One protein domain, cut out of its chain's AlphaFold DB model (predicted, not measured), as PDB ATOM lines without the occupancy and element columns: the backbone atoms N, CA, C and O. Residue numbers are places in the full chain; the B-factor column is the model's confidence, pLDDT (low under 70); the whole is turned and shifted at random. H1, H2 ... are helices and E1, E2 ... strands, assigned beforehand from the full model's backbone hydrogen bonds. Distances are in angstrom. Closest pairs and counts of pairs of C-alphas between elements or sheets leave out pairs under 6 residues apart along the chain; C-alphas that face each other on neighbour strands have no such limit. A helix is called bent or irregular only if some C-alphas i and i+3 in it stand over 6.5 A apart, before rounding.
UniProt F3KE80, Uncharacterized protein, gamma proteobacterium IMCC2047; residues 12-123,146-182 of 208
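Overview. This is residues 12 to 123 and 146 to 182 of the 208 residues of an uncharacterized protein of gamma proteobacterium IMCC2047 (UniProt F3KE80). A small wall of three parallel strands, E1, E2 and E3, stands at one side of a helical body, in which H5 runs through the core and H2, H4, H6 and H7 pack round it at crossing angles. The long helix H1 meets H4 near its last residues, and its residues 12 to 26 stick out as an arm. The printed part has 149 residues with seven named helices and three named strands, in the order H1 H2 H3 H4 E1 H5 E2 E3 H6 H7; the class is mostly helix. The whole is compact, with a radius of gyration of the C-alphas of 15.9 A and spans of 51 by 41 by 30 A.

Arrangement. The sheet runs E1, residues 74 to 77, E2, residues 112 to 116, and E3, residues 149 to 152. E1 and E2 are parallel at 21 degrees, with N 113 and O 74 within hydrogen-bond range at 2.8 A. E2 and E3 are parallel at 18 degrees, with N 114 and O 149 at 2.8 A. H5, residues 85 to 97, is the hub and only grazes the sheet with residues 87 to 91. E1, H5 and E2 form a strand-helix-strand unit, two parallel neighbour strands with a helix between, and its crossover is left-handed. H7, residues 169 to 180, also only grazes the sheet; its residues 170 to 174 touch H5 at a steep tilt of 49 degrees, closest at C-alphas 95 and 171, 5.8 A. H6, residues 153 to 161, grazes the sheet too and touches H5, closest at C-alphas 94 and 160, 7.3 A. H4, residues 56 to 72, touches H5 at a steep tilt of 61 degrees, opposite ways, closest at C-alphas 66 and 92, 5.7 A. H2, residues 38 to 47, touches H5, closest at C-alphas 47 and 90, 5.9 A. H3, residues 49 to 53, and H2 only just touch, and only at the corner, with 3 pairs of C-alphas within 8 A, closest at C-alphas 45 and 52, 5.9 A. H1, residues 12 to 33, touches H4 with residues 28 to 33 alone, closest at C-alphas 32 and 64, 3.6 A. Every O i to N i+4 pair is within range in H1, H2, H4, H5, H6 and H7; H3 has 0 of 1, and 1 of 2 O i to N i+3 pairs.

Along the chain. H1 begins at C-alpha 12 (134.883, 183.177, 179.575) and is 31.8 A long. H4 spans 24.4 A, H5 17.9 A, H7 16.7 A, H2 14.3 A, E2 13.2 A and H6 12.4 A. H3 is only just irregular, with C-alphas 49 and 52 6.6 A apart. H7 ends at C-alpha 180 (164.666, 187.076, 196.177).

Size, cuts and confidence. The C-alphas farthest apart, of Thr 12 and Asn 164, are 54.9 A apart. Residues 124 to 145 are not printed, and C-alphas 123 and 146 are 20.8 A apart across the cut. The link from H5 to E2 is long. Residues 119 to 123, 146, 163 to 166 and 181 to 182 have pLDDT under 70.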
ATOM      1  N   THR A  12     135.416 182.121 178.702       96.62
ATOM      2  CA  THR A  12     134.883 183.177 179.575       96.62
ATOM      3  C   THR A  12     135.820 183.471 180.744       96.62
ATOM      4  O   THR A  12     136.074 184.642 181.019       96.62
ATOM      5  N   ALA A  13     136.403 182.455 181.389       96.38
ATOM      6  CA  ALA A  13     137.388 182.649 182.453       96.38
ATOM      7  C   ALA A  13     138.644 183.384 181.950       96.38
ATOM      8  O   ALA A  13     139.122 184.313 182.605       96.38
ATOM      9  N   LEU A  14     139.148 183.026 180.764       96.62
ATOM     10  CA  LEU A  14     140.275 183.706 180.123       96.62
ATOM     11  C   LEU A  14     139.937 185.170 179.808       96.62
ATOM     12  O   LEU A  14     140.740 186.058 180.096       96.62
ATOM     13  N   LEU A  15     138.747 185.433 179.259       96.94
ATOM     14  CA  LEU A  15     138.282 186.788 178.966       96.94
ATOM     15  C   LEU A  15     138.181 187.632 180.244       96.94
ATOM     16  O   LEU A  15     138.722 188.736 180.287       96.94
ATOM     17  N   LEU A  16     137.556 187.103 181.302       96.94
ATOM     18  CA  LEU A  16     137.456 187.775 182.601       96.94
ATOM     19  C   LEU A  16     138.839 188.070 183.196       96.94
ATOM     20  O   LEU A  16     139.074 189.172 183.688       96.94
ATOM     21  N   TRP A  17     139.779 187.130 183.101       95.69
ATOM     22  CA  TRP A  17     141.152 187.323 183.570       95.69
ATOM     23  C   TRP A  17     141.902 188.413 182.790       95.69
ATOM     24  O   TRP A  17     142.609 189.225 183.392       95.69
ATOM     25  N   LEU A  18     141.734 188.473 181.464       95.56
ATOM     26  CA  LEU A  18     142.321 189.526 180.628       95.56
ATOM     27  C   LEU A  18     141.738 190.904 180.962       95.56
ATOM     28  O   LEU A  18     142.501 191.855 181.150       95.56
ATOM     29  N   LEU A  19     140.411 191.001 181.099       95.75
ATOM     30  CA  LEU A  19     139.727 192.234 181.498       95.75
ATOM     31  C   LEU A  19     140.189 192.698 182.885       95.75
ATOM     32  O   LEU A  19     140.529 193.866 183.063       95.75
ATOM     33  N   PHE A  20     140.296 191.777 183.845       93.25
ATOM     34  CA  PHE A  20     140.805 192.063 185.184       93.25
ATOM     35  C   PHE A  20     142.255 192.566 185.157       93.25
ATOM     36  O   PHE A  20     142.576 193.578 185.783       93.25
ATOM     37  N   LYS A  21     143.137 191.929 184.373       90.75
ATOM     38  CA  LYS A  21     144.520 192.396 184.186       90.75
ATOM     39  C   LYS A  21     144.591 193.791 183.573       90.75
ATOM     40  O   LYS A  21     145.427 194.601 183.981       90.75
ATOM     41  N   GLN A  22     143.743 194.082 182.591       92.50
ATOM     42  CA  GLN A  22     143.698 195.393 181.951       92.50
ATOM     43  C   GLN A  22     143.190 196.467 182.917       92.50
ATOM     44  O   GLN A  22     143.783 197.544 182.995       92.50
ATOM     45  N   PHE A  23     142.163 196.148 183.704       92.25
ATOM     46  CA  PHE A  23     141.645 197.011 184.757       92.25
ATOM     47  C   PHE A  23     142.710 197.325 185.815       92.25
ATOM     48  O   PHE A  23     142.966 198.496 186.089       92.25
ATOM     49  N   GLN A  24     143.422 196.311 186.327       88.44
ATOM     50  CA  GLN A  24     144.537 196.519 187.258       88.44
ATOM     51  C   GLN A  24     145.631 197.406 186.656       88.44
ATOM     52  O   GLN A  24     146.116 198.330 187.305       88.44
ATOM     53  N   LYS A  25     146.015 197.173 185.394       89.56
ATOM     54  CA  LYS A  25     147.003 198.016 184.706       89.56
ATOM     55  C   LYS A  25     146.542 199.472 184.635       89.56
ATOM     56  O   LYS A  25     147.356 200.368 184.855       89.56
ATOM     57  N   HIS A  26     145.266 199.702 184.340       91.31
ATOM     58  CA  HIS A  26     144.703 201.043 184.255       91.31
ATOM     59  C   HIS A  26     144.658 201.731 185.627       91.31
ATOM     60  O   HIS A  26     145.135 202.856 185.751       91.31
ATOM     61  N   GLN A  27     144.205 201.036 186.676       91.88
ATOM     62  CA  GLN A  27     144.236 201.559 188.047       91.88
ATOM     63  C   GLN A  27     145.653 201.950 188.480       91.88
ATOM     64  O   GLN A  27     145.871 203.058 188.964       91.88
ATOM     65  N   ARG A  28     146.649 201.089 188.229       93.75
ATOM     66  CA  ARG A  28     148.056 201.384 188.550       93.75
ATOM     67  C   ARG A  28     148.577 202.616 187.815       93.75
ATOM     68  O   ARG A  28     149.357 203.374 188.379       93.75
ATOM     69  N   GLN A  29     148.167 202.829 186.563       93.06
ATOM     70  CA  GLN A  29     148.526 204.038 185.814       93.06
ATOM     71  C   GLN A  29     147.914 205.293 186.440       93.06
ATOM     72  O   GLN A  29     148.614 206.293 186.569       93.06
ATOM     73  N   GLN A  30     146.647 205.236 186.856       94.62
ATOM     74  CA  GLN A  30     145.993 206.359 187.528       94.62
ATOM     75  C   GLN A  30     146.667 206.686 188.867       94.62
ATOM     76  O   GLN A  30     146.996 207.843 189.118       94.62
ATOM     77  N   LEU A  31     146.957 205.670 189.687       95.44
ATOM     78  CA  LEU A  31     147.681 205.831 190.953       95.44
ATOM     79  C   LEU A  31     149.074 206.435 190.748       95.44
ATOM     80  O   LEU A  31     149.475 207.322 191.496       95.44
ATOM     81  N   PHE A  32     149.794 206.002 189.710       95.56
ATOM     82  CA  PHE A  32     151.129 206.522 189.412       95.56
ATOM     83  C   PHE A  32     151.127 208.018 189.066       95.56
ATOM     84  O   PHE A  32     152.084 208.721 189.369       95.56
ATOM     85  N   LEU A  33     150.076 208.498 188.397       95.31
ATOM     86  CA  LEU A  33     149.958 209.896 187.970       95.31
ATOM     87  C   LEU A  33     149.347 210.803 189.046       95.31
ATOM     88  O   LEU A  33     149.449 212.024 188.934       95.31
ATOM     89  N   LYS A  34     148.706 210.227 190.069       95.25
ATOM     90  CA  LYS A  34     148.084 210.984 191.155       95.25
ATOM     91  C   LYS A  34     149.171 211.681 191.995       95.25
ATOM     92  O   LYS A  34     150.061 211.001 192.503       95.25
ATOM     93  N   PRO A  35     149.124 213.010 192.180       94.56
ATOM     94  CA  PRO A  35     150.055 213.691 193.076       94.56
ATOM     95  C   PRO A  35     149.772 213.320 194.538       94.56
ATOM     96  O   PRO A  35     148.623 213.061 194.905       94.56
ATOM     97  N   LEU A  36     150.811 213.319 195.377       96.62
ATOM     98  CA  LEU A  36     150.631 213.216 196.827       96.62
ATOM     99  C   LEU A  36     150.078 214.532 197.390       96.62
ATOM    100  O   LEU A  36     150.317 215.604 196.828       96.62
ATOM    101  N   SER A  37     149.356 214.453 198.510       97.50
ATOM    102  CA  SER A  37     148.914 215.649 199.229       97.50
ATOM    103  C   SER A  37     150.118 216.416 199.807       97.50
ATOM    104  O   SER A  37     151.173 215.820 200.055       97.50
ATOM    105  N   PRO A  38     149.996 217.733 200.054       97.50
ATOM    106  CA  PRO A  38     151.062 218.509 200.691       97.50
ATOM    107  C   PRO A  38     151.480 217.961 202.064       97.50
ATOM    108  O   PRO A  38     152.665 217.970 202.387       97.50
ATOM    109  N   GLU A  39     150.524 217.441 202.836       97.62
ATOM    110  CA  GLU A  39     150.756 216.815 204.145       97.62
ATOM    111  C   GLU A  39     151.619 215.554 204.017       97.62
ATOM    112  O   GLU A  39     152.621 215.403 204.713       97.62
ATOM    113  N   TRP A  40     151.310 214.690 203.049       98.12
ATOM    114  CA  TRP A  40     152.100 213.489 202.783       98.12
ATOM    115  C   TRP A  40     153.510 213.824 202.294       98.12
ATOM    116  O   TRP A  40     154.487 213.186 202.685       98.12
ATOM    117  N   VAL A  41     153.646 214.863 201.466       98.00
ATOM    118  CA  VAL A  41     154.961 215.372 201.056       98.00
ATOM    119  C   VAL A  41     155.757 215.880 202.258       98.00
ATOM    120  O   VAL A  41     156.975 215.707 202.287       98.00
ATOM    121  N   GLN A  42     155.099 216.495 203.240       97.81
ATOM    122  CA  GLN A  42     155.762 216.977 204.446       97.81
ATOM    123  C   GLN A  42     156.309 215.822 205.293       97.81
ATOM    124  O   GLN A  42     157.469 215.886 205.696       97.81
ATOM    125  N   ILE A  43     155.536 214.744 205.455       97.69
ATOM    126  CA  ILE A  43     155.993 213.515 206.122       97.69
ATOM    127  C   ILE A  43     157.234 212.952 205.421       97.69
ATOM    128  O   ILE A  43     158.235 212.662 206.070       97.69
ATOM    129  N   LEU A  44     157.225 212.858 204.086       97.38
ATOM    130  CA  LEU A  44     158.384 212.355 203.337       97.38
ATOM    131  C   LEU A  44     159.628 213.235 203.511       97.38
ATOM    132  O   LEU A  44     160.731 212.713 203.625       97.38
ATOM    133  N   LYS A  45     159.469 214.562 203.550       96.25
ATOM    134  CA  LYS A  45     160.591 215.482 203.803       96.25
ATOM    135  C   LYS A  45     161.192 215.309 205.194       96.25
ATOM    136  O   LYS A  45     162.394 215.506 205.339       96.25
ATOM    137  N   GLN A  46     160.356 215.015 206.187       95.50
ATOM    138  CA  GLN A  46     160.766 214.867 207.582       95.50
ATOM    139  C   GLN A  46     161.401 213.502 207.833       95.50
ATOM    140  O   GLN A  46     162.480 213.431 208.413       95.50
ATOM    141  N   ASN A  47     160.760 212.441 207.351       95.31
ATOM    142  CA  ASN A  47     161.074 211.082 207.773       95.31
ATOM    143  C   ASN A  47     161.919 210.315 206.758       95.31
ATOM    144  O   ASN A  47     162.427 209.259 207.095       95.31
ATOM    145  N   VAL A  48     162.087 210.804 205.525       94.50
ATOM    146  CA  VAL A  48     162.918 210.150 204.503       94.50
ATOM    147  C   VAL A  48     164.053 211.090 204.123       94.50
ATOM    148  O   VAL A  48     163.921 211.907 203.214       94.50
ATOM    149  N   SER A  49     165.194 210.969 204.801       90.12
ATOM    150  CA  SER A  49     166.353 211.867 204.648       90.12
ATOM    151  C   SER A  49     166.780 212.106 203.188       90.12
ATOM    152  O   SER A  49     167.046 213.240 202.779       90.12
ATOM    153  N   ILE A  50     166.758 211.060 202.356       91.06
ATOM    154  CA  ILE A  50     167.135 211.131 200.933       91.06
ATOM    155  C   ILE A  50     166.125 211.937 200.093       91.06
ATOM    156  O   ILE A  50     166.499 212.502 199.064       91.06
ATOM    157  N   TYR A  51     164.861 212.054 200.515       95.19
ATOM    158  CA  TYR A  51     163.789 212.678 199.730       95.19
ATOM    159  C   TYR A  51     164.115 214.113 199.304       95.19
ATOM    160  O   TYR A  51     163.909 214.495 198.147       95.19
ATOM    161  N   SER A  52     164.651 214.913 200.226       93.00
ATOM    162  CA  SER A  52     164.974 216.322 199.979       93.00
ATOM    163  C   SER A  52     166.120 216.503 198.977       93.00
ATOM    164  O   SER A  52     166.186 217.536 198.312       93.00
ATOM    165  N   LEU A  53     166.971 215.484 198.818       93.50
ATOM    166  CA  LEU A  53     168.110 215.473 197.897       93.50
ATOM    167  C   LEU A  53     167.720 215.023 196.479       93.50
ATOM    168  O   LEU A  53     168.503 215.178 195.543       93.50
ATOM    169  N   LEU A  54     166.520 214.461 196.296       95.56
ATOM    170  CA  LEU A  54     166.085 213.966 194.994       95.56
ATOM    171  C   LEU A  54     165.783 215.119 194.015       95.56
ATOM    172  O   LEU A  54     165.068 216.065 194.360       95.56
ATOM    173  N   PRO A  55     166.228 215.016 192.751       96.88
ATOM    174  CA  PRO A  55     165.735 215.857 191.665       96.88
ATOM    175  C   PRO A  55     164.219 215.720 191.465       96.88
ATOM    176  O   PRO A  55     163.650 214.641 191.650       96.88
ATOM    177  N   GLU A  56     163.565 216.782 190.989       95.88
ATOM    178  CA  GLU A  56     162.108 216.810 190.769       95.88
ATOM    179  C   GLU A  56     161.555 215.659 189.901       95.88
ATOM    180  O   GLU A  56     160.509 215.107 190.255       95.88
ATOM    181  N   PRO A  57     162.221 215.211 188.816       96.12
ATOM    182  CA  PRO A  57     161.755 214.045 188.063       96.12
ATOM    183  C   PRO A  57     161.713 212.758 188.900       96.12
ATOM    184  O   PRO A  57     160.759 211.989 188.786       96.12
ATOM    185  N   LEU A  58     162.706 212.545 189.773       96.88
ATOM    186  CA  LEU A  58     162.760 211.370 190.648       96.88
ATOM    187  C   LEU A  58     161.762 211.472 191.801       96.88
ATOM    188  O   LEU A  58     161.189 210.455 192.175       96.88
ATOM    189  N   LYS A  59     161.478 212.676 192.319       97.50
ATOM    190  CA  LYS A  59     160.387 212.870 193.289       97.50
ATOM    191  C   LYS A  59     159.032 212.501 192.690       97.50
ATOM    192  O   LYS A  59     158.277 211.766 193.318       97.50
ATOM    193  N   LYS A  60     158.744 212.944 191.459       96.31
ATOM    194  CA  LYS A  60     157.505 212.577 190.751       96.31
ATOM    195  C   LYS A  60     157.397 211.072 190.525       96.31
ATOM    196  O   LYS A  60     156.327 210.506 190.727       96.31
ATOM    197  N   GLU A  61     158.496 210.418 190.136       96.44
ATOM    198  CA  GLU A  61     158.509 208.957 190.046       96.44
ATOM    199  C   GLU A  61     158.233 208.325 191.415       96.44
ATOM    200  O   GLU A  61     157.345 207.480 191.516       96.44
ATOM    201  N   LEU A  62     158.943 208.754 192.463       97.38
ATOM    202  CA  LEU A  62     158.796 208.232 193.821       97.38
ATOM    203  C   LEU A  62     157.347 208.327 194.309       97.38
ATOM    204  O   LEU A  62     156.814 207.347 194.816       97.38
ATOM    205  N   HIS A  63     156.685 209.467 194.101       97.88
ATOM    206  CA  HIS A  63     155.277 209.679 194.457       97.88
ATOM    207  C   HIS A  63     154.358 208.652 193.798       97.88
ATOM    208  O   HIS A  63     153.561 208.001 194.473       97.88
ATOM    209  N   GLY A  64     154.519 208.446 192.489       96.88
ATOM    210  CA  GLY A  64     153.752 207.444 191.761       96.88
ATOM    211  C   GLY A  64     154.013 206.019 192.257       96.88
ATOM    212  O   GLY A  64     153.092 205.202 192.308       96.88
ATOM    213  N   ARG A  65     155.253 205.708 192.661       97.12
ATOM    214  CA  ARG A  65     155.603 204.414 193.271       97.12
ATOM    215  C   ARG A  65     154.962 204.236 194.641       97.12
ATOM    216  O   ARG A  65     154.425 203.162 194.884       97.12
ATOM    217  N   ILE A  66     154.973 205.269 195.483       97.88
ATOM    218  CA  ILE A  66     154.360 205.255 196.816       97.88
ATOM    219  C   ILE A  66     152.857 204.988 196.706       97.88
ATOM    220  O   ILE A  66     152.357 204.098 197.382       97.88
ATOM    221  N   ASN A  67     152.143 205.663 195.801       97.62
ATOM    222  CA  ASN A  67     150.710 205.408 195.608       97.62
ATOM    223  C   ASN A  67     150.413 203.955 195.221       97.62
ATOM    224  O   ASN A  67     149.469 203.354 195.727       97.62
ATOM    225  N   ILE A  68     151.215 203.382 194.318       96.56
ATOM    226  CA  ILE A  68     151.081 201.970 193.942       96.56
ATOM    227  C   ILE A  68     151.399 201.069 195.139       96.56
ATOM    228  O   ILE A  68     150.666 200.118 195.388       96.56
ATOM    229  N   PHE A  69     152.469 201.368 195.875       97.12
ATOM    230  CA  PHE A  69     152.895 200.605 197.042       97.12
ATOM    231  C   PHE A  69     151.794 200.550 198.099       97.12
ATOM    232  O   PHE A  69     151.400 199.463 198.501       97.12
ATOM    233  N   LEU A  70     151.247 201.700 198.494       97.12
ATOM    234  CA  LEU A  70     150.194 201.788 199.508       97.12
ATOM    235  C   LEU A  70     148.894 201.103 199.074       97.12
ATOM    236  O   LEU A  70     148.145 200.618 199.912       97.12
ATOM    237  N   ASN A  71     148.632 201.024 197.769       95.88
ATOM    238  CA  ASN A  71     147.487 200.286 197.244       95.88
ATOM    239  C   ASN A  71     147.722 198.764 197.184       95.88
ATOM    240  O   ASN A  71     146.768 197.993 197.207       95.88
ATOM    241  N   GLU A  72     148.967 198.316 197.017       94.81
ATOM    242  CA  GLU A  72     149.304 196.898 196.818       94.81
ATOM    243  C   GLU A  72     149.801 196.191 198.084       94.81
ATOM    244  O   GLU A  72     149.851 194.956 198.097       94.81
ATOM    245  N   LYS A  73     150.215 196.946 199.107       95.00
ATOM    246  CA  LYS A  73     150.746 196.426 200.369       95.00
ATOM    247  C   LYS A  73     149.757 196.624 201.503       95.00
ATOM    248  O   LYS A  73     149.096 197.649 201.600       95.00
ATOM    249  N   GLU A  74     149.705 195.634 202.380       95.81
ATOM    250  CA  GLU A  74     148.836 195.608 203.549       95.81
ATOM    251  C   GLU A  74     149.695 195.727 204.805       95.81
ATOM    252  O   GLU A  74     150.616 194.934 205.012       95.81
ATOM    253  N   PHE A  75     149.398 196.722 205.636       96.00
ATOM    254  CA  PHE A  75     150.081 196.948 206.906       96.00
ATOM    255  C   PHE A  75     149.264 196.348 208.047       96.00
ATOM    256  O   PHE A  75     148.076 196.632 208.179       96.00
ATOM    257  N   PHE A  76     149.919 195.566 208.898       92.69
ATOM    258  CA  PHE A  76     149.339 194.999 210.111       92.69
ATOM    259  C   PHE A  76     150.141 195.495 211.305       92.69
ATOM    260  O   PHE A  76     151.363 195.352 211.308       92.69
ATOM    261  N   SER A  77     149.484 196.062 212.315       89.81
ATOM    262  CA  SER A  77     150.154 196.460 213.551       89.81
ATOM    263  C   SER A  77     149.956 195.465 214.684       89.81
ATOM    264  O   SER A  77     148.934 194.788 214.793       89.81
ATOM    265  N   PHE A  78     150.956 195.416 215.560       85.56
ATOM    266  CA  PHE A  78     150.983 194.592 216.759       85.56
ATOM    267  C   PHE A  78     151.472 195.411 217.954       85.56
ATOM    268  O   PHE A  78     152.042 196.489 217.797       85.56
ATOM    269  N   GLY A  79     151.249 194.902 219.169       83.12
ATOM    270  CA  GLY A  79     151.793 195.513 220.387       83.12
ATOM    271  C   GLY A  79     151.261 196.918 220.695       83.12
ATOM    272  O   GLY A  79     151.967 197.699 221.316       83.12
ATOM    273  N   GLY A  80     150.045 197.250 220.247       85.31
ATOM    274  CA  GLY A  80     149.426 198.561 220.487       85.31
ATOM    275  C   GLY A  80     149.912 199.686 219.567       85.31
ATOM    276  O   GLY A  80     149.519 200.828 219.768       85.31
ATOM    277  N   LEU A  81     150.738 199.383 218.559       89.25
ATOM    278  CA  LEU A  81     151.113 200.352 217.531       89.25
ATOM    279  C   LEU A  81     149.906 200.673 216.632       89.25
ATOM    280  O   LEU A  81     149.202 199.770 216.176       89.25
ATOM    281  N   GLU A  82     149.697 201.946 216.320       91.56
ATOM    282  CA  GLU A  82     148.719 202.376 215.319       91.56
ATOM    283  C   GLU A  82     149.388 202.562 213.950       91.56
ATOM    284  O   GLU A  82     150.495 203.098 213.839       91.56
ATOM    285  N   ILE A  83     148.720 202.118 212.882       94.56
ATOM    286  CA  ILE A  83     149.167 202.384 211.511       94.56
ATOM    287  C   ILE A  83     148.576 203.719 211.060       94.56
ATOM    288  O   ILE A  83     147.422 203.780 210.640       94.56
ATOM    289  N   SER A  84     149.380 204.776 211.141       96.69
ATOM    290  CA  SER A  84     149.052 206.107 210.631       96.69
ATOM    291  C   SER A  84     149.620 206.339 209.226       96.69
ATOM    292  O   SER A  84     150.455 205.567 208.736       96.69
ATOM    293  N   ASP A  85     149.216 207.448 208.600       97.50
ATOM    294  CA  ASP A  85     149.825 207.940 207.359       97.50
ATOM    295  C   ASP A  85     151.343 208.111 207.513       97.50
ATOM    296  O   ASP A  85     152.097 207.771 206.603       97.50
ATOM    297  N   GLU A  86     151.812 208.572 208.678       97.12
ATOM    298  CA  GLU A  86     153.240 208.711 208.970       97.12
ATOM    299  C   GLU A  86     153.964 207.364 208.883       97.12
ATOM    300  O   GLU A  86     154.972 207.242 208.178       97.12
ATOM    301  N   THR A  87     153.417 206.340 209.539       95.88
ATOM    302  CA  THR A  87     153.971 204.984 209.536       95.88
ATOM    303  C   THR A  87     154.056 204.435 208.115       95.88
ATOM    304  O   THR A  87     155.114 203.981 207.668       95.88
ATOM    305  N   GLN A  88     152.950 204.514 207.373       98.12
ATOM    306  CA  GLN A  88     152.867 203.973 206.021       98.12
ATOM    307  C   GLN A  88     153.779 204.715 205.040       98.12
ATOM    308  O   GLN A  88     154.499 204.074 204.269       98.12
ATOM    309  N   LEU A  89     153.790 206.050 205.068       98.19
ATOM    310  CA  LEU A  89     154.593 206.873 204.159       98.19
ATOM    311  C   LEU A  89     156.083 206.780 204.449       98.19
ATOM    312  O   LEU A  89     156.873 206.797 203.507       98.19
ATOM    313  N   THR A  90     156.478 206.640 205.713       97.44
ATOM    314  CA  THR A  90     157.891 206.467 206.076       97.44
ATOM    315  C   THR A  90     158.426 205.150 205.513       97.44
ATOM    316  O   THR A  90     159.465 205.132 204.846       97.44
ATOM    317  N   VAL A  91     157.685 204.050 205.683       97.25
ATOM    318  CA  VAL A  91     158.063 202.745 205.117       97.25
ATOM    319  C   VAL A  91     158.011 202.773 203.588       97.25
ATOM    320  O   VAL A  91     158.988 202.412 202.930       97.25
ATOM    321  N   ALA A  92     156.905 203.236 203.000       98.06
ATOM    322  CA  ALA A  92     156.732 203.273 201.550       98.06
ATOM    323  C   ALA A  92     157.767 204.178 200.872       98.06
ATOM    324  O   ALA A  92     158.301 203.814 199.824       98.06
ATOM    325  N   GLY A  93     158.077 205.329 201.470       97.38
ATOM    326  CA  GLY A  93     159.064 206.278 200.973       97.38
ATOM    327  C   GLY A  93     160.449 205.655 200.879       97.38
ATOM    328  O   GLY A  93     161.023 205.644 199.791       97.38
ATOM    329  N   ASN A  94     160.941 205.057 201.967       96.19
ATOM    330  CA  ASN A  94     162.227 204.358 201.972       96.19
ATOM    331  C   ASN A  94     162.237 203.168 201.003       96.19
ATOM    332  O   ASN A  94     163.110 203.080 200.141       96.19
ATOM    333  N   ALA A  95     161.238 202.285 201.067       95.75
ATOM    334  CA  ALA A  95     161.170 201.106 200.203       95.75
ATOM    335  C   ALA A  95     161.127 201.470 198.707       95.75
ATOM    336  O   ALA A  95     161.786 200.834 197.880       95.75
ATOM    337  N   CYS A  96     160.373 202.508 198.335       96.88
ATOM    338  CA  CYS A  96     160.222 202.919 196.941       96.88
ATOM    339  C   CYS A  96     161.463 203.612 196.363       96.88
ATOM    340  O   CYS A  96     161.580 203.655 195.135       96.88
ATOM    341  N   LEU A  97     162.419 204.073 197.183       95.62
ATOM    342  CA  LEU A  97     163.726 204.533 196.684       95.62
ATOM    343  C   LEU A  97     164.428 203.427 195.886       95.62
ATOM    344  O   LEU A  97     165.000 203.689 194.828       95.62
ATOM    345  N   LEU A  98     164.301 202.170 196.329       93.88
ATOM    346  CA  LEU A  98     164.854 201.005 195.634       93.88
ATOM    347  C   LEU A  98     164.172 200.729 194.287       93.88
ATOM    348  O   LEU A  98     164.683 199.935 193.502       93.88
ATOM    349  N   LEU A  99     163.037 201.359 193.982       93.75
ATOM    350  CA  LEU A  99     162.293 201.145 192.736       93.75
ATOM    351  C   LEU A  99     162.507 202.248 191.694       93.75
ATOM    352  O   LEU A  99     162.049 202.091 190.558       93.75
ATOM    353  N   LEU A 100     163.181 203.345 192.055       93.88
ATOM    354  CA  LEU A 100     163.490 204.432 191.126       93.88
ATOM    355  C   LEU A 100     164.317 203.920 189.943       93.88
ATOM    356  O   LEU A 100     165.218 203.095 190.112       93.88
ATOM    357  N   ASN A 101     164.008 204.401 188.735       90.00
ATOM    358  CA  ASN A 101     164.647 203.984 187.480       90.00
ATOM    359  C   ASN A 101     164.576 202.467 187.171       90.00
ATOM    360  O   ASN A 101     165.357 201.965 186.356       90.00
ATOM    361  N   ARG A 102     163.651 201.719 187.790       86.12
ATOM    362  CA  ARG A 102     163.409 200.284 187.529       86.12
ATOM    363  C   ARG A 102     162.032 200.039 186.908       86.12
ATOM    364  O   ARG A 102     161.206 200.943 186.803       86.12
ATOM    365  N   ASP A 103     161.742 198.801 186.510       77.69
ATOM    366  CA  ASP A 103     160.414 198.425 186.006       77.69
ATOM    367  C   ASP A 103     159.294 198.739 187.006       77.69
ATOM    368  O   ASP A 103     159.492 198.743 188.220       77.69
ATOM    369  N   LYS A 104     158.072 198.954 186.504       70.00
ATOM    370  CA  LYS A 104     156.889 199.382 187.284       70.00
ATOM    371  C   LYS A 104     156.354 198.361 188.306       70.00
ATOM    372  O   LYS A 104     155.252 198.536 188.821       70.00
ATOM    373  N   ARG A 105     157.058 197.261 188.578       80.75
ATOM    374  CA  ARG A 105     156.619 196.243 189.551       80.75
ATOM    375  C   ARG A 105     156.994 196.689 190.965       80.75
ATOM    376  O   ARG A 105     158.118 197.120 191.188       80.75
ATOM    377  N   CYS A 106     156.048 196.599 191.897       85.50
ATOM    378  CA  CYS A 106     156.233 197.001 193.288       85.50
ATOM    379  C   CYS A 106     156.280 195.749 194.174       85.50
ATOM    380  O   CYS A 106     155.257 195.297 194.682       85.50
ATOM    381  N   PHE A 107     157.463 195.139 194.293       87.88
ATOM    382  CA  PHE A 107     157.706 193.955 195.134       87.88
ATOM    383  C   PHE A 107     156.603 192.871 195.026       87.88
ATOM    384  O   PHE A 107     155.903 192.616 196.002       87.88
ATOM    385  N   PRO A 108     156.365 192.266 193.845       85.25
ATOM    386  CA  PRO A 108     155.169 191.448 193.595       85.25
ATOM    387  C   PRO A 108     155.094 190.159 194.430       85.25
ATOM    388  O   PRO A 108     154.017 189.585 194.561       85.25
ATOM    389  N   GLU A 109     156.220 189.713 194.985       84.50
ATOM    390  CA  GLU A 109     156.349 188.424 195.664       84.50
ATOM    391  C   GLU A 109     155.771 188.413 197.089       84.50
ATOM    392  O   GLU A 109     155.587 187.337 197.641       84.50
ATOM    393  N   PHE A 110     155.448 189.568 197.684       86.75
ATOM    394  CA  PHE A 110     154.798 189.641 198.998       86.75
ATOM    395  C   PHE A 110     153.799 190.803 199.073       86.75
ATOM    396  O   PHE A 110     153.853 191.750 198.280       86.75
ATOM    397  N   LYS A 111     152.887 190.742 200.047       90.44
ATOM    398  CA  LYS A 111     151.850 191.768 200.262       90.44
ATOM    399  C   LYS A 111     151.851 192.361 201.665       90.44
ATOM    400  O   LYS A 111     151.601 193.550 201.805       90.44
ATOM    401  N   SER A 112     152.141 191.550 202.674       91.94
ATOM    402  CA  SER A 112     151.941 191.927 204.071       91.94
ATOM    403  C   SER A 112     153.211 192.501 204.705       91.94
ATOM    404  O   SER A 112     154.304 191.957 204.526       91.94
ATOM    405  N   ILE A 113     153.044 193.583 205.461       93.44
ATOM    406  CA  ILE A 113     154.073 194.252 206.262       93.44
ATOM    407  C   ILE A 113     153.592 194.250 207.715       93.44
ATOM    408  O   ILE A 113     152.542 194.814 208.019       93.44
ATOM    409  N   LEU A 114     154.333 193.592 208.602       90.75
ATOM    410  CA  LEU A 114     154.026 193.493 210.026       90.75
ATOM    411  C   LEU A 114     154.833 194.546 210.783       90.75
ATOM    412  O   LEU A 114     156.059 194.565 210.699       90.75
ATOM    413  N   MET A 115     154.144 195.402 211.525       90.50
ATOM    414  CA  MET A 115     154.723 196.524 212.252       90.50
ATOM    415  C   MET A 115     154.604 196.297 213.762       90.50
ATOM    416  O   MET A 115     153.505 196.104 214.285       90.50
ATOM    417  N   TYR A 116     155.733 196.374 214.459       87.69
ATOM    418  CA  TYR A 116     155.839 196.320 215.920       87.69
ATOM    419  C   TYR A 116     156.370 197.654 216.458       87.69
ATOM    420  O   TYR A 116     157.105 198.327 215.739       87.69
ATOM    421  N   PRO A 117     156.041 198.064 217.696       85.75
ATOM    422  CA  PRO A 117     156.554 199.312 218.260       85.75
ATOM    423  C   PRO A 117     158.086 199.291 218.405       85.75
ATOM    424  O   PRO A 117     158.764 200.152 217.849       85.75
ATOM    425  N   ASP A 118     158.635 198.251 219.034       81.62
ATOM    426  CA  ASP A 118     160.064 198.106 219.339       81.62
ATOM    427  C   ASP A 118     160.677 196.867 218.679       81.62
ATOM    428  O   ASP A 118     159.961 196.041 218.101       81.62
ATOM    429  N   THR A 119     162.009 196.763 218.729       68.25
ATOM    430  CA  THR A 119     162.775 195.670 218.123       68.25
ATOM    431  C   THR A 119     162.244 194.325 218.611       68.25
ATOM    432  O   THR A 119     162.403 193.937 219.770       68.25
ATOM    433  N   TYR A 120     161.600 193.595 217.704       52.94
ATOM    434  CA  TYR A 120     161.101 192.259 217.978       52.94
ATOM    435  C   TYR A 120     162.228 191.251 217.754       52.94
ATOM    436  O   TYR A 120     162.542 190.888 216.622       52.94
ATOM    437  N   VAL A 121     162.837 190.775 218.839       47.44
ATOM    438  CA  VAL A 121     163.686 189.582 218.782       47.44
ATOM    439  C   VAL A 121     162.760 188.374 218.816       47.44
ATOM    440  O   VAL A 121     162.311 187.948 219.882       47.44
ATOM    441  N   ALA A 122     162.449 187.819 217.645       42.94
ATOM    442  CA  ALA A 122     161.820 186.510 217.582       42.94
ATOM    443  C   ALA A 122     162.749 185.510 218.290       42.94
ATOM    444  O   ALA A 122     163.856 185.247 217.820       42.94
ATOM    445  N   LYS A 123     162.325 184.952 219.431       31.95
ATOM    446  CA  LYS A 123     162.988 183.773 219.995       31.95
ATOM    447  C   LYS A 123     162.733 182.614 219.042       31.95
ATOM    448  O   LYS A 123     161.709 181.943 219.134       31.95
ATOM    449  N   ARG A 146     158.809 184.281 200.142       60.12
ATOM    450  CA  ARG A 146     157.601 185.124 199.977       60.12
ATOM    451  C   ARG A 146     156.835 185.466 201.264       60.12
ATOM    452  O   ARG A 146     155.703 185.943 201.198       60.12
ATOM    453  N   GLY A 147     157.448 185.266 202.430       72.38
ATOM    454  CA  GLY A 147     156.893 185.681 203.720       72.38
ATOM    455  C   GLY A 147     156.727 187.203 203.854       72.38
ATOM    456  O   GLY A 147     157.285 187.957 203.040       72.38
ATOM    457  N   PRO A 148     155.981 187.661 204.877       84.31
ATOM    458  CA  PRO A 148     155.772 189.078 205.131       84.31
ATOM    459  C   PRO A 148     157.096 189.777 205.458       84.31
ATOM    460  O   PRO A 148     158.073 189.138 205.854       84.31
ATOM    461  N   VAL A 149     157.123 191.096 205.303       88.12
ATOM    462  CA  VAL A 149     158.209 191.928 205.839       88.12
ATOM    463  C   VAL A 149     157.856 192.298 207.274       88.12
ATOM    464  O   VAL A 149     156.726 192.706 207.525       88.12
ATOM    465  N   VAL A 150     158.791 192.152 208.212       88.12
ATOM    466  CA  VAL A 150     158.585 192.486 209.629       88.12
ATOM    467  C   VAL A 150     159.474 193.665 209.990       88.12
ATOM    468  O   VAL A 150     160.666 193.638 209.709       88.12
ATOM    469  N   LEU A 151     158.898 194.701 210.594       87.94
ATOM    470  CA  LEU A 151     159.597 195.935 210.940       87.94
ATOM    471  C   LEU A 151     159.267 196.366 212.371       87.94
ATOM    472  O   LEU A 151     158.126 196.253 212.824       87.94
ATOM    473  N   SER A 152     160.263 196.930 213.051       89.62
ATOM    474  CA  SER A 152     160.063 197.730 214.260       89.62
ATOM    475  C   SER A 152     159.949 199.203 213.885       89.62
ATOM    476  O   SER A 152     160.788 199.723 213.154       89.62
ATOM    477  N   TRP A 153     158.944 199.893 214.413       92.00
ATOM    478  CA  TRP A 153     158.758 201.322 214.202       92.00
ATOM    479  C   TRP A 153     159.912 202.147 214.778       92.00
ATOM    480  O   TRP A 153     160.405 203.050 214.102       92.00
ATOM    481  N   ALA A 154     160.409 201.792 215.968       88.19
ATOM    482  CA  ALA A 154     161.589 202.419 216.557       88.19
ATOM    483  C   ALA A 154     162.821 202.323 215.636       88.19
ATOM    484  O   ALA A 154     163.529 203.316 215.445       88.19
ATOM    485  N   ASP A 155     163.054 201.158 215.021       86.56
ATOM    486  CA  ASP A 155     164.176 200.948 214.097       86.56
ATOM    487  C   ASP A 155     163.960 201.648 212.744       86.56
ATOM    488  O   ASP A 155     164.899 202.215 212.185       86.56
ATOM    489  N   VAL A 156     162.719 201.675 212.239       90.38
ATOM    490  CA  VAL A 156     162.340 202.432 211.032       90.38
ATOM    491  C   VAL A 156     162.643 203.914 211.222       90.38
ATOM    492  O   VAL A 156     163.300 204.508 210.368       90.38
ATOM    493  N   MET A 157     162.209 204.512 212.332       90.62
ATOM    494  CA  MET A 157     162.439 205.933 212.596       90.62
ATOM    495  C   MET A 157     163.918 206.247 212.791       90.62
ATOM    496  O   MET A 157     164.410 207.214 212.213       90.62
ATOM    497  N   ARG A 158     164.651 205.405 213.532       85.38
ATOM    498  CA  ARG A 158     166.097 205.576 213.721       85.38
ATOM    499  C   ARG A 158     166.840 205.577 212.381       85.38
ATOM    500  O   ARG A 158     167.572 206.517 212.099       85.38
ATOM    501  N   GLY A 159     166.581 204.576 211.539       81.06
ATOM    502  CA  GLY A 159     167.284 204.392 210.268       81.06
ATOM    503  C   GLY A 159     166.831 205.293 209.118       81.06
ATOM    504  O   GLY A 159     167.523 205.406 208.107       81.06
ATOM    505  N   SER A 160     165.654 205.915 209.216       80.88
ATOM    506  CA  SER A 160     165.159 206.795 208.147       80.88
ATOM    507  C   SER A 160     165.648 208.242 208.290       80.88
ATOM    508  O   SER A 160     165.767 208.957 207.286       80.88
ATOM    509  N   LEU A 161     165.971 208.659 209.520       77.88
ATOM    510  CA  LEU A 161     166.415 210.016 209.843       77.88
ATOM    511  C   LEU A 161     167.917 210.239 209.610       77.88
ATOM    512  O   LEU A 161     168.291 211.352 209.237       77.88
ATOM    513  N   ASP A 162     168.764 209.216 209.769       73.06
ATOM    514  CA  ASP A 162     170.210 209.326 209.534       73.06
ATOM    515  C   ASP A 162     170.639 208.594 208.245       73.06
ATOM    516  O   ASP A 162     170.657 207.369 208.200       73.06
ATOM    517  N   PRO A 163     170.990 209.307 207.159       62.28
ATOM    518  CA  PRO A 163     171.480 208.675 205.937       62.28
ATOM    519  C   PRO A 163     172.945 208.207 206.024       62.28
ATOM    520  O   PRO A 163     173.413 207.542 205.098       62.28
ATOM    521  N   ASN A 164     173.693 208.584 207.069       60.50
ATOM    522  CA  ASN A 164     175.144 208.379 207.154       60.50
ATOM    523  C   ASN A 164     175.552 207.205 208.051       60.50
ATOM    524  O   ASN A 164     176.706 206.780 207.989       60.50
ATOM    525  N   ASP A 165     174.639 206.676 208.867       66.69
ATOM    526  CA  ASP A 165     174.914 205.542 209.755       66.69
ATOM    527  C   ASP A 165     174.895 204.186 209.022       66.69
ATOM    528  O   ASP A 165     175.412 203.194 209.531       66.69
ATOM    529  N   GLY A 166     174.340 204.147 207.804       62.66
ATOM    530  CA  GLY A 166     174.203 202.933 206.999       62.66
ATOM    531  C   GLY A 166     173.155 201.942 207.524       62.66
ATOM    532  O   GLY A 166     173.090 200.815 207.030       62.66
ATOM    533  N   HIS A 167     172.318 202.341 208.485       72.75
ATOM    534  CA  HIS A 167     171.407 201.472 209.228       72.75
ATOM    535  C   HIS A 167     169.932 201.781 208.948       72.75
ATOM    536  O   HIS A 167     169.136 202.016 209.852       72.75
ATOM    537  N   ASN A 168     169.515 201.684 207.683       85.25
ATOM    538  CA  ASN A 168     168.101 201.770 207.315       85.25
ATOM    539  C   ASN A 168     167.477 200.375 207.165       85.25
ATOM    540  O   ASN A 168     167.629 199.716 206.131       85.25
ATOM    541  N   VAL A 169     166.748 199.934 208.196       87.00
ATOM    542  CA  VAL A 169     166.118 198.601 208.231       87.00
ATOM    543  C   VAL A 169     165.124 198.392 207.085       87.00
ATOM    544  O   VAL A 169     165.057 197.307 206.516       87.00
ATOM    545  N   VAL A 170     164.408 199.439 206.660       91.31
ATOM    546  CA  VAL A 170     163.471 199.338 205.533       91.31
ATOM    547  C   VAL A 170     164.232 199.074 204.237       91.31
ATOM    548  O   VAL A 170     163.886 198.157 203.497       91.31
ATOM    549  N   LEU A 171     165.293 199.832 203.955       90.31
ATOM    550  CA  LEU A 171     166.117 199.586 202.771       90.31
ATOM    551  C   LEU A 171     166.734 198.182 202.797       90.31
ATOM    552  O   LEU A 171     166.752 197.525 201.759       90.31
ATOM    553  N   HIS A 172     167.184 197.710 203.961       87.75
ATOM    554  CA  HIS A 172     167.750 196.372 204.137       87.75
ATOM    555  C   HIS A 172     166.742 195.259 203.804       87.75
ATOM    556  O   HIS A 172     166.965 194.471 202.881       87.75
ATOM    557  N   GLU A 173     165.599 195.231 204.490       87.62
ATOM    558  CA  GLU A 173     164.587 194.183 204.316       87.62
ATOM    559  C   GLU A 173     164.011 194.174 202.892       87.62
ATOM    560  O   GLU A 173     163.825 193.123 202.271       87.62
ATOM    561  N   PHE A 174     163.772 195.352 202.310       91.12
ATOM    562  CA  PHE A 174     163.246 195.445 200.948       91.12
ATOM    563  C   PHE A 174     164.302 195.149 199.876       91.12
ATOM    564  O   PHE A 174     163.942 194.665 198.798       91.12
ATOM    565  N   ALA A 175     165.592 195.377 200.145       88.00
ATOM    566  CA  ALA A 175     166.664 194.921 199.265       88.00
ATOM    567  C   ALA A 175     166.713 193.389 199.210       88.00
ATOM    568  O   ALA A 175     166.823 192.837 198.115       88.00
ATOM    569  N   HIS A 176     166.521 192.703 200.342       84.00
ATOM    570  CA  HIS A 176     166.377 191.246 200.356       84.00
ATOM    571  C   HIS A 176     165.182 190.780 199.520       84.00
ATOM    572  O   HIS A 176     165.337 189.897 198.680       84.00
ATOM    573  N   LYS A 177     164.017 191.429 199.634       85.31
ATOM    574  CA  LYS A 177     162.853 191.104 198.784       85.31
ATOM    575  C   LYS A 177     163.108 191.337 197.294       85.31
ATOM    576  O   LYS A 177     162.553 190.624 196.457       85.31
ATOM    577  N   LEU A 178     163.929 192.326 196.945       84.25
ATOM    578  CA  LEU A 178     164.330 192.561 195.559       84.25
ATOM    579  C   LEU A 178     165.302 191.485 195.051       84.25
ATOM    580  O   LEU A 178     165.188 191.080 193.896       84.25
ATOM    581  N   ASP A 179     166.231 191.025 195.893       78.19
ATOM    582  CA  ASP A 179     167.181 189.951 195.574       78.19
ATOM    583  C   ASP A 179     166.463 188.603 195.383       78.19
ATOM    584  O   ASP A 179     166.657 187.928 194.371       78.19
ATOM    585  N   GLU A 180     165.518 188.272 196.273       73.19
ATOM    586  CA  GLU A 180     164.666 187.076 196.177       73.19
ATOM    587  C   GLU A 180     163.913 186.998 194.839       73.19
ATOM    588  O   GLU A 180     163.823 185.931 194.228       73.19
ATOM    589  N   ALA A 181     163.402 188.133 194.350       69.00
ATOM    590  CA  ALA A 181     162.654 188.203 193.096       69.00
ATOM    591  C   ALA A 181     163.519 187.962 191.841       69.00
ATOM    592  O   ALA A 181     162.973 187.705 190.764       69.00
ATOM    593  N   ASN A 182     164.852 188.040 191.946       59.44
ATOM    594  CA  ASN A 182     165.766 187.882 190.811       59.44
ATOM    595  C   ASN A 182     166.152 186.416 190.523       59.44
ATOM    596  O   ASN A 182     166.951 186.183 189.614       59.44
TER     597      ASN A 182